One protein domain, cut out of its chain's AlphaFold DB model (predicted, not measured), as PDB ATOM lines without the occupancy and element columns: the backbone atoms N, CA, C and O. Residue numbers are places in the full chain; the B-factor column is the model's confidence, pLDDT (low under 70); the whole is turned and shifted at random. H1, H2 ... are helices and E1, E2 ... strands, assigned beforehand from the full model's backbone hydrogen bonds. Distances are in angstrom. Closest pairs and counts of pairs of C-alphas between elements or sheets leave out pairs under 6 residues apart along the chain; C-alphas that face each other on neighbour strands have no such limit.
ATOM      1  N   ASP A   6     -17.327  17.776 -28.009       90.62
ATOM      2  CA  ASP A   6     -17.531  16.804 -29.089       90.62
ATOM      3  C   ASP A   6     -19.010  16.591 -29.474       90.62
ATOM      4  O   ASP A   6     -19.312  16.174 -30.596       90.62
ATOM      5  N   MET A   7     -19.951  16.811 -28.546       90.25
ATOM      6  CA  MET A   7     -21.383  16.792 -28.863       90.25
ATOM      7  C   MET A   7     -21.797  18.049 -29.624       90.25
ATOM      8  O   MET A   7     -22.544  17.925 -30.592       90.25
ATOM      9  N   ILE A   8     -21.311  19.220 -29.206       91.88
ATOM     10  CA  ILE A   8     -21.568  20.498 -29.883       91.88
ATOM     11  C   ILE A   8     -20.999  20.452 -31.302       91.88
ATOM     12  O   ILE A   8     -21.748  20.663 -32.247       91.88
ATOM     13  N   ASP A   9     -19.743  20.033 -31.466       93.44
ATOM     14  CA  ASP A   9     -19.100  19.899 -32.779       93.44
ATOM     15  C   ASP A   9     -19.890  18.963 -33.706       93.44
ATOM     16  O   ASP A   9     -19.993  19.186 -34.913       93.44
ATOM     17  N   ARG A  10     -20.482  17.900 -33.144       92.44
ATOM     18  CA  ARG A  10     -21.323  16.978 -33.911       92.44
ATOM     19  C   ARG A  10     -22.661  17.607 -34.308       92.44
ATOM     20  O   ARG A  10     -23.123  17.333 -35.412       92.44
ATOM     21  N   ILE A  11     -23.289  18.389 -33.432       92.62
ATOM     22  CA  ILE A  11     -24.516  19.136 -33.751       92.62
ATOM     23  C   ILE A  11     -24.223  20.147 -34.863       92.62
ATOM     24  O   ILE A  11     -24.889  20.110 -35.895       92.62
ATOM     25  N   ASP A  12     -23.143  20.918 -34.729       94.94
ATOM     26  CA  ASP A  12     -22.701  21.887 -35.733       94.94
ATOM     27  C   ASP A  12     -22.423  21.221 -37.092       94.94
ATOM     28  O   ASP A  12     -22.782  21.757 -38.142       94.94
ATOM     29  N   GLU A  13     -21.810  20.032 -37.112       95.88
ATOM     30  CA  GLU A  13     -21.596  19.260 -38.344       95.88
ATOM     31  C   GLU A  13     -22.925  18.931 -39.050       95.88
ATOM     32  O   GLU A  13     -23.032  19.047 -40.275       95.88
ATOM     33  N   MET A  14     -23.944  18.527 -38.289       95.25
ATOM     34  CA  MET A  14     -25.252  18.158 -38.833       95.25
ATOM     35  C   MET A  14     -26.037  19.379 -39.317       95.25
ATOM     36  O   MET A  14     -26.583  19.336 -40.423       95.25
ATOM     37  N   ASP A  15     -26.033  20.472 -38.555       96.62
ATOM     38  CA  ASP A  15     -26.663  21.735 -38.950       96.62
ATOM     39  C   ASP A  15     -26.051  22.271 -40.247       96.62
ATOM     40  O   ASP A  15     -26.767  22.637 -41.183       96.62
ATOM     41  N   ASN A  16     -24.718  22.228 -40.356       97.19
ATOM     42  CA  ASN A  16     -24.014  22.606 -41.578       97.19
ATOM     43  C   ASN A  16     -24.398  21.710 -42.761       97.19
ATOM     44  O   ASN A  16     -24.640  22.216 -43.856       97.19
ATOM     45  N   ALA A  17     -24.487  20.392 -42.566       97.62
ATOM     46  CA  ALA A  17     -24.884  19.469 -43.629       97.62
ATOM     47  C   ALA A  17     -26.310  19.746 -44.138       97.62
ATOM     48  O   ALA A  17     -26.549  19.743 -45.349       97.62
ATOM     49  N   ILE A  18     -27.246  20.036 -43.232       97.94
ATOM     50  CA  ILE A  18     -28.623  20.407 -43.579       97.94
ATOM     51  C   ILE A  18     -28.652  21.739 -44.316       97.94
ATOM     52  O   ILE A  18     -29.299  21.844 -45.357       97.94
ATOM     53  N   TYR A  19     -27.923  22.740 -43.827       97.88
ATOM     54  CA  TYR A  19     -27.843  24.033 -44.494       97.88
ATOM     55  C   TYR A  19     -27.306  23.886 -45.926       97.88
ATOM     56  O   TYR A  19     -27.919  24.386 -46.868       97.88
ATOM     57  N   GLN A  20     -26.235  23.108 -46.126       97.31
ATOM     58  CA  GLN A  20     -25.696  22.818 -47.460       97.31
ATOM     59  C   GLN A  20     -26.691  22.072 -48.355       97.31
ATOM     60  O   GLN A  20     -26.816  22.395 -49.537       97.31
ATOM     61  N   MET A  21     -27.445  21.114 -47.807       97.44
ATOM     62  CA  MET A  21     -28.534  20.464 -48.537       97.44
ATOM     63  C   MET A  21     -29.559  21.503 -49.009       97.44
ATOM     64  O   MET A  21     -29.885  21.535 -50.194       97.44
ATOM     65  N   CYS A  22     -30.015  22.401 -48.133       97.62
ATOM     66  CA  CYS A  22     -30.940  23.475 -48.503       97.62
ATOM     67  C   CYS A  22     -30.388  24.343 -49.643       97.62
ATOM     68  O   CYS A  22     -31.116  24.622 -50.597       97.62
ATOM     69  N   LEU A  23     -29.099  24.703 -49.607       97.19
ATOM     70  CA  LEU A  23     -28.462  25.454 -50.694       97.19
ATOM     71  C   LEU A  23     -28.508  24.704 -52.029       97.19
ATOM     72  O   LEU A  23     -28.759  25.325 -53.061       97.19
ATOM     73  N   VAL A  24     -28.315  23.382 -52.031       97.50
ATOM     74  CA  VAL A  24     -28.430  22.562 -53.250       97.50
ATOM     75  C   VAL A  24     -29.858  22.588 -53.797       97.50
ATOM     76  O   VAL A  24     -30.053  22.846 -54.985       97.50
ATOM     77  N   PHE A  25     -30.867  22.368 -52.948       96.88
ATOM     78  CA  PHE A  25     -32.276  22.369 -53.365       96.88
ATOM     79  C   PHE A  25     -32.736  23.733 -53.895       96.88
ATOM     80  O   PHE A  25     -33.506  23.797 -54.853       96.88
ATOM     81  N   LEU A  26     -32.234  24.818 -53.304       96.88
ATOM     82  CA  LEU A  26     -32.526  26.192 -53.716       96.88
ATOM     83  C   LEU A  26     -31.656  26.671 -54.892       96.88
ATOM     84  O   LEU A  26     -31.839  27.794 -55.357       96.88
ATOM     85  N   GLN A  27     -30.728  25.839 -55.382       96.19
ATOM     86  CA  GLN A  27     -29.753  26.185 -56.426       96.19
ATOM     87  C   GLN A  27     -28.865  27.391 -56.060       96.19
ATOM     88  O   GLN A  27     -28.501  28.202 -56.910       96.19
ATOM     89  N   LEU A  28     -28.488  27.498 -54.783       96.31
ATOM     90  CA  LEU A  28     -27.686  28.586 -54.214       96.31
ATOM     91  C   LEU A  28     -26.233  28.196 -53.903       96.31
ATOM     92  O   LEU A  28     -25.473  29.042 -53.448       96.31
ATOM     93  N   SER A  29     -25.803  26.960 -54.173       90.62
ATOM     94  CA  SER A  29     -24.475  26.454 -53.768       90.62
ATOM     95  C   SER A  29     -23.263  27.273 -54.251       90.62
ATOM     96  O   SER A  29     -22.202  27.164 -53.653       90.62
ATOM     97  N   ASN A  30     -23.404  28.079 -55.310       90.44
ATOM     98  CA  ASN A  30     -22.334  28.929 -55.865       90.44
ATOM     99  C   ASN A  30     -22.667  30.431 -55.786       90.44
ATOM    100  O   ASN A  30     -22.197  31.217 -56.605       90.44
ATOM    101  N   THR A  31     -23.573  30.819 -54.892       89.75
ATOM    102  CA  THR A  31     -24.036  32.199 -54.749       89.75
ATOM    103  C   THR A  31     -23.306  32.895 -53.603       89.75
ATOM    104  O   THR A  31     -23.237  32.349 -52.511       89.75
ATOM    105  N   ASP A  32     -22.846  34.127 -53.829       88.31
ATOM    106  CA  ASP A  32     -22.172  34.939 -52.802       88.31
ATOM    107  C   ASP A  32     -23.147  35.758 -51.926       88.31
ATOM    108  O   ASP A  32     -22.743  36.338 -50.923       88.31
ATOM    109  N   ASP A  33     -24.440  35.821 -52.276       91.38
ATOM    110  CA  ASP A  33     -25.473  36.604 -51.566       91.38
ATOM    111  C   ASP A  33     -26.345  35.784 -50.590       91.38
ATOM    112  O   ASP A  33     -27.486  36.167 -50.303       91.38
ATOM    113  N   LEU A  34     -25.811  34.672 -50.062       91.75
ATOM    114  CA  LEU A  34     -26.548  33.709 -49.228       91.75
ATOM    115  C   LEU A  34     -27.325  34.366 -48.085       91.75
ATOM    116  O   LEU A  34     -28.501  34.060 -47.913       91.75
ATOM    117  N   ASP A  35     -26.728  35.325 -47.377       91.44
ATOM    118  CA  ASP A  35     -27.378  36.031 -46.264       91.44
ATOM    119  C   ASP A  35     -28.676  36.750 -46.668       91.44
ATOM    120  O   ASP A  35     -29.577  36.927 -45.849       91.44
ATOM    121  N   SER A  36     -28.796  37.156 -47.934       93.94
ATOM    122  CA  SER A  36     -29.995  37.818 -48.454       93.94
ATOM    123  C   SER A  36     -31.053  36.836 -48.962       93.94
ATOM    124  O   SER A  36     -32.247  37.088 -48.803       93.94
ATOM    125  N   LYS A  37     -30.633  35.717 -49.570       94.81
ATOM    126  CA  LYS A  37     -31.543  34.747 -50.201       94.81
ATOM    127  C   LYS A  37     -31.984  33.628 -49.267       94.81
ATOM    128  O   LYS A  37     -33.141  33.219 -49.310       94.81
ATOM    129  N   PHE A  38     -31.066  33.116 -48.459       96.25
ATOM    130  CA  PHE A  38     -31.307  32.041 -47.507       96.25
ATOM    131  C   PHE A  38     -30.314  32.150 -46.336       96.25
ATOM    132  O   PHE A  38     -29.338  31.393 -46.275       96.25
ATOM    133  N   PRO A  39     -30.524  33.114 -45.417       96.31
ATOM    134  CA  PRO A  39     -29.650  33.289 -44.263       96.31
ATOM    135  C   PRO A  39     -29.644  32.045 -43.377       96.31
ATOM    136  O   PRO A  39     -30.590  31.253 -43.384       96.31
ATOM    137  N   TRP A  40     -28.602  31.912 -42.557       96.31
ATOM    138  CA  TRP A  40     -28.552  30.891 -41.515       96.31
ATOM    139  C   TRP A  40     -29.707  31.081 -40.521       96.31
ATOM    140  O   TRP A  40     -29.660  31.918 -39.619       96.31
ATOM    141  N   ASN A  41     -30.774  30.307 -40.707       96.69
ATOM    142  CA  ASN A  41     -31.963  30.335 -39.870       96.69
ATOM    143  C   ASN A  41     -32.072  29.019 -39.102       96.69
ATOM    144  O   ASN A  41     -32.531  28.011 -39.642       96.69
ATOM    145  N   ILE A  42     -31.679  29.055 -37.827       94.25
ATOM    146  CA  ILE A  42     -31.636  27.865 -36.972       94.25
ATOM    147  C   ILE A  42     -33.007  27.200 -36.807       94.25
ATOM    148  O   ILE A  42     -33.073  25.986 -36.690       94.25
ATOM    149  N   ALA A  43     -34.109  27.957 -36.860       96.81
ATOM    150  CA  ALA A  43     -35.447  27.380 -36.740       96.81
ATOM    151  C   ALA A  43     -35.794  26.505 -37.956       96.81
ATOM    152  O   ALA A  43     -36.308  25.404 -37.790       96.81
ATOM    153  N   ILE A  44     -35.455  26.967 -39.166       97.19
ATOM    154  CA  ILE A  44     -35.644  26.183 -40.398       97.19
ATOM    155  C   ILE A  44     -34.711  24.970 -40.403       97.19
ATOM    156  O   ILE A  44     -35.135  23.866 -40.738       97.19
ATOM    157  N   ILE A  45     -33.441  25.170 -40.033       97.81
ATOM    158  CA  ILE A  45     -32.446  24.091 -39.988       97.81
ATOM    159  C   ILE A  45     -32.895  23.002 -39.005       97.81
ATOM    160  O   ILE A  45     -32.912  21.834 -39.384       97.81
ATOM    161  N   GLN A  46     -33.352  23.378 -37.807       95.62
ATOM    162  CA  GLN A  46     -33.842  22.440 -36.797       95.62
ATOM    163  C   GLN A  46     -35.099  21.684 -37.253       95.62
ATOM    164  O   GLN A  46     -35.206  20.483 -37.028       95.62
ATOM    165  N   GLU A  47     -36.045  22.340 -37.932       97.94
ATOM    166  CA  GLU A  47     -37.248  21.659 -38.435       97.94
ATOM    167  C   GLU A  47     -36.890  20.570 -39.461       97.94
ATOM    168  O   GLU A  47     -37.408  19.450 -39.417       97.94
ATOM    169  N   ILE A  48     -35.942  20.864 -40.356       98.00
ATOM    170  CA  ILE A  48     -35.441  19.894 -41.336       98.00
ATOM    171  C   ILE A  48     -34.607  18.806 -40.652       98.00
ATOM    172  O   ILE A  48     -34.688  17.639 -41.046       98.00
ATOM    173  N   TYR A  49     -33.826  19.168 -39.634       96.00
ATOM    174  CA  TYR A  49     -33.063  18.240 -38.806       96.00
ATOM    175  C   TYR A  49     -33.975  17.185 -38.194       96.00
ATOM    176  O   TYR A  49     -33.800  15.992 -38.456       96.00
ATOM    177  N   ASP A  50     -34.991  17.625 -37.451       95.12
ATOM    178  CA  ASP A  50     -35.913  16.750 -36.732       95.12
ATOM    179  C   ASP A  50     -36.633  15.813 -37.707       95.12
ATOM    180  O   ASP A  50     -36.684  14.596 -37.499       95.12
ATOM    181  N   PHE A  51     -37.104  16.357 -38.833       97.19
ATOM    182  CA  PHE A  51     -37.753  15.581 -39.886       97.19
ATOM    183  C   PHE A  51     -36.818  14.537 -40.518       97.19
ATOM    184  O   PHE A  51     -37.211  13.391 -40.758       97.19
ATOM    185  N   THR A  52     -35.560  14.904 -40.770       96.44
ATOM    186  CA  THR A  52     -34.552  14.002 -41.345       96.44
ATOM    187  C   THR A  52     -34.238  12.857 -40.386       96.44
ATOM    188  O   THR A  52     -34.231  11.689 -40.788       96.44
ATOM    189  N   VAL A  53     -34.029  13.172 -39.105       93.50
ATOM    190  CA  VAL A  53     -33.796  12.183 -38.050       93.50
ATOM    191  C   VAL A  53     -34.988  11.230 -37.930       93.50
ATOM    192  O   VAL A  53     -34.791  10.011 -37.881       93.50
ATOM    193  N   GLU A  54     -36.219  11.753 -37.936       94.94
ATOM    194  CA  GLU A  54     -37.444  10.948 -37.898       94.94
ATOM    195  C   GLU A  54     -37.514   9.978 -39.085       94.94
ATOM    196  O   GLU A  54     -37.703   8.773 -38.892       94.94
ATOM    197  N   ILE A  55     -37.312  10.468 -40.315       97.00
ATOM    198  CA  ILE A  55     -37.349   9.640 -41.527       97.00
ATOM    199  C   ILE A  55     -36.323   8.514 -41.457       97.00
ATOM    200  O   ILE A  55     -36.656   7.363 -41.757       97.00
ATOM    201  N   LEU A  56     -35.080   8.824 -41.088       95.00
ATOM    202  CA  LEU A  56     -34.009   7.835 -41.037       95.00
ATOM    203  C   LEU A  56     -34.313   6.753 -39.996       95.00
ATOM    204  O   LEU A  56     -34.274   5.564 -40.325       95.00
ATOM    205  N   ARG A  57     -34.719   7.154 -38.784       91.88
ATOM    206  CA  ARG A  57     -35.115   6.222 -37.716       91.88
ATOM    207  C   ARG A  57     -36.305   5.356 -38.134       91.88
ATOM    208  O   ARG A  57     -36.264   4.139 -37.952       91.88
ATOM    209  N   ARG A  58     -37.330   5.944 -38.763       95.31
ATOM    210  CA  ARG A  58     -38.515   5.220 -39.265       95.31
ATOM    211  C   ARG A  58     -38.163   4.157 -40.307       95.31
ATOM    212  O   ARG A  58     -38.847   3.141 -40.391       95.31
ATOM    213  N   ASN A  59     -37.099   4.367 -41.076       96.56
ATOM    214  CA  ASN A  59     -36.601   3.410 -42.067       96.56
ATOM    215  C   ASN A  59     -35.524   2.457 -41.510       96.56
ATOM    216  O   ASN A  59     -34.864   1.759 -42.276       96.56
ATOM    217  N   GLY A  60     -35.350   2.398 -40.186       91.94
ATOM    218  CA  GLY A  60     -34.456   1.450 -39.518       91.94
ATOM    219  C   GLY A  60     -32.987   1.876 -39.465       91.94
ATOM    220  O   GLY A  60     -32.153   1.105 -38.986       91.94
ATOM    221  N   TYR A  61     -32.655   3.088 -39.913       90.75
ATOM    222  CA  TYR A  61     -31.308   3.629 -39.776       90.75
ATOM    223  C   TYR A  61     -31.105   4.195 -38.374       90.75
ATOM    224  O   TYR A  61     -31.967   4.873 -37.815       90.75
ATOM    225  N   ARG A  62     -29.931   3.932 -37.802       89.19
ATOM    226  CA  ARG A  62     -29.522   4.529 -36.530       89.19
ATOM    227  C   ARG A  62     -28.839   5.861 -36.816       89.19
ATOM    228  O   ARG A  62     -27.965   5.927 -37.677       89.19
ATOM    229  N   VAL A  63     -29.249   6.906 -36.103       88.25
ATOM    230  CA  VAL A  63     -28.751   8.273 -36.300       88.25
ATOM    231  C   VAL A  63     -28.072   8.743 -35.028       88.25
ATOM    232  O   VAL A  63     -28.664   8.705 -33.949       88.25
ATOM    233  N   CYS A  64     -26.826   9.189 -35.160       88.69
ATOM    234  CA  CYS A  64     -26.095   9.814 -34.069       88.69
ATOM    235  C   CYS A  64     -26.418  11.300 -33.982       88.69
ATOM    236  O   CYS A  64     -25.705  12.134 -34.542       88.69
ATOM    237  N   ASP A  65     -27.490  11.554 -33.248       88.69
ATOM    238  CA  ASP A  65     -28.074  12.841 -32.896       88.69
ATOM    239  C   ASP A  65     -27.884  13.017 -31.375       88.69
ATOM    240  O   ASP A  65     -28.604  12.383 -30.595       88.69
ATOM    241  N   PRO A  66     -26.814  13.709 -30.927       87.62
ATOM    242  CA  PRO A  66     -26.524  13.863 -29.508       87.62
ATOM    243  C   PRO A  66     -27.622  14.663 -28.806       87.62
ATOM    244  O   PRO A  66     -27.898  15.798 -29.173       87.62
ATOM    245  N   CYS A  67     -28.193  14.111 -27.737       85.38
ATOM    246  CA  CYS A  67     -29.234  14.784 -26.964       85.38
ATOM    247  C   CYS A  67     -29.049  14.583 -25.452       85.38
ATOM    248  O   CYS A  67     -28.334  13.681 -24.999       85.38
ATOM    249  N   ILE A  68     -29.695  15.453 -24.668       85.31
ATOM    250  CA  ILE A  68     -29.851  15.298 -23.218       85.31
ATOM    251  C   ILE A  68     -31.334  15.074 -22.943       85.31
ATOM    252  O   ILE A  68     -32.139  16.003 -22.994       85.31
ATOM    253  N   GLU A  69     -31.700  13.837 -22.635       82.12
ATOM    254  CA  GLU A  69     -33.082  13.485 -22.340       82.12
ATOM    255  C   GLU A  69     -33.412  13.787 -20.882       82.12
ATOM    256  O   GLU A  69     -32.677  13.396 -19.973       82.12
ATOM    257  N   SER A  70     -34.557  14.432 -20.646       80.50
ATOM    258  CA  SER A  70     -35.169  14.490 -19.317       80.50
ATOM    259  C   SER A  70     -36.177  13.357 -19.171       80.50
ATOM    260  O   SER A  70     -37.165  13.287 -19.897       80.50
ATOM    261  N   SER A  71     -35.945  12.473 -18.208       73.94
ATOM    262  CA  SER A  71     -36.917  11.460 -17.800       73.94
ATOM    263  C   SER A  71     -38.051  12.099 -16.992       73.94
ATOM    264  O   SER A  71     -37.858  13.122 -16.337       73.94
ATOM    265  N   GLY A  72     -39.230  11.468 -16.973       70.06
ATOM    266  CA  GLY A  72     -40.417  11.976 -16.262       70.06
ATOM    267  C   GLY A  72     -40.259  12.151 -14.740       70.06
ATOM    268  O   GLY A  72     -41.090  12.792 -14.107       70.06
ATOM    269  N   ASN A  73     -39.186  11.619 -14.147       76.62
ATOM    270  CA  ASN A  73     -38.783  11.818 -12.748       76.62
ATOM    271  C   ASN A  73     -37.784  12.985 -12.554       76.62
ATOM    272  O   ASN A  73     -37.243  13.151 -11.464       76.62
ATOM    273  N   GLY A  74     -37.492  13.756 -13.606       74.94
ATOM    274  CA  GLY A  74     -36.544  14.871 -13.589       74.94
ATOM    275  C   GLY A  74     -35.071  14.481 -13.749       74.94
ATOM    276  O   GLY A  74     -34.215  15.368 -13.748       74.94
ATOM    277  N   SER A  75     -34.733  13.193 -13.904       79.38
ATOM    278  CA  SER A  75     -33.345  12.798 -14.179       79.38
ATOM    279  C   SER A  75     -32.960  13.126 -15.620       79.38
ATOM    280  O   SER A  75     -33.702  12.797 -16.544       79.38
ATOM    281  N   ARG A  76     -31.782  13.727 -15.813       84.75
ATOM    282  CA  ARG A  76     -31.202  13.995 -17.135       84.75
ATOM    283  C   ARG A  76     -30.140  12.956 -17.482       84.75
ATOM    284  O   ARG A  76     -29.309  12.654 -16.624       84.75
ATOM    285  N   ARG A  77     -30.144  12.447 -18.715       85.12
ATOM    286  CA  ARG A  77     -29.106  11.544 -19.244       85.12
ATOM    287  C   ARG A  77     -28.658  11.971 -20.638       85.12
ATOM    288  O   ARG A  77     -29.449  12.541 -21.382       85.12
ATOM    289  N   PHE A  78     -27.420  11.645 -20.993       85.56
ATOM    290  CA  PHE A  78     -26.991  11.658 -22.390       85.56
ATOM    291  C   PHE A  78     -27.715  10.557 -23.179       85.56
ATOM    292  O   PHE A  78     -28.216   9.585 -22.592       85.56
ATOM    293  N   CYS A  79     -27.753  10.695 -24.504       85.19
ATOM    294  CA  CYS A  79     -28.151   9.593 -25.371       85.19
ATOM    295  C   CYS A  79     -27.263   8.356 -25.138       85.19
ATOM    296  O   CYS A  79     -26.147   8.424 -24.621       85.19
ATOM    297  N   GLU A  80     -27.777   7.182 -25.471       80.38
ATOM    298  CA  GLU A  80     -27.106   5.903 -25.277       80.38
ATOM    299  C   GLU A  80     -26.549   5.354 -26.594       80.38
ATOM    300  O   GLU A  80     -27.108   5.534 -27.674       80.38
ATOM    301  N   ILE A  81     -25.474   4.569 -26.499       80.75
ATOM    302  CA  ILE A  81     -24.834   3.913 -27.652       80.75
ATOM    303  C   ILE A  81     -25.837   3.087 -28.481       80.75
ATOM    304  O   ILE A  81     -25.782   3.070 -29.711       80.75
ATOM    305  N   LYS A  82     -26.797   2.427 -27.818       75.44
ATOM    306  CA  LYS A  82     -27.837   1.620 -28.478       75.44
ATOM    307  C   LYS A  82     -28.767   2.446 -29.381       75.44
ATOM    308  O   LYS A  82     -29.360   1.883 -30.297       75.44
ATOM    309  N   GLU A  83     -28.880   3.752 -29.132       77.94
ATOM    310  CA  GLU A  83     -29.759   4.683 -29.852       77.94
ATOM    311  C   GLU A  83     -29.090   5.207 -31.131       77.94
ATOM    312  O   GLU A  83     -29.747   5.363 -32.159       77.94
ATOM    313  N   CYS A  84     -27.769   5.408 -31.100       79.31
ATOM    314  CA  CYS A  84     -26.990   5.891 -32.241       79.31
ATOM    315  C   CYS A  84     -26.295   4.776 -33.040       79.31
ATOM    316  O   CYS A  84     -25.865   5.000 -34.168       79.31
ATOM    317  N   GLY A  85     -26.222   3.558 -32.498       69.25
ATOM    318  CA  GLY A  85     -25.778   2.372 -33.224       69.25
ATOM    319  C   GLY A  85     -24.286   2.122 -33.290       69.25
ATOM    320  O   GLY A  85     -23.883   1.167 -33.955       69.25
TER     321      GLY A  85
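What this domain is: This is residues 6 to 85 of the 93 residues of an uncharacterized protein of Clostridium sp. C105KSO13 (UniProt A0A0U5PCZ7). Two long helices, H1 and H3, cross nearly at right angles; the loop with H2 makes one end of the length and a small hairpin, E1 and E2, the other, with H4 after it. The printed part has 80 residues, mostly helix, in the order H1 H2 H3 E1 E2 H4, the two strands antiparallel. It is loose, radius of gyration of the C-alphas 15.3 A, and spans 47 by 27 by 22 A.

Where its parts are: Find C-alpha 6 at (-17.531, 16.804, -29.089); from there H1 runs 28.9 A to residue 25. H2 is residues 34 to 37, H3 42 to 58 over 23.8 A, E1 68 to 70, E2 76 to 78, and H4 81 to 84, ending at (-26.990, 5.891, -32.241).

How they stand to each other: Look at residues 14 to 19 of H1, which alone touch H3, by its residues 45 to 49 alone; the closest C-alphas, of Asp 15 and Ile 45, are 6.3 A apart. Their lines are about perpendicular, 84 degrees. H2 and H4 touch no helix. In the hairpin, N 69 and O 77 are 2.9 A apart, within hydrogen-bond range. H1 and H3 have every O i to N i+4 pair within range; H2 and H4 are too short for one, each with 1 of 1 O i to N i+3 pair within range.

The domain as a whole: The C-alphas farthest apart, of Asn 30 and Asn 73, are 49.2 A apart. The printed part has no cut and no long link; residue 85 alone has pLDDT under 70.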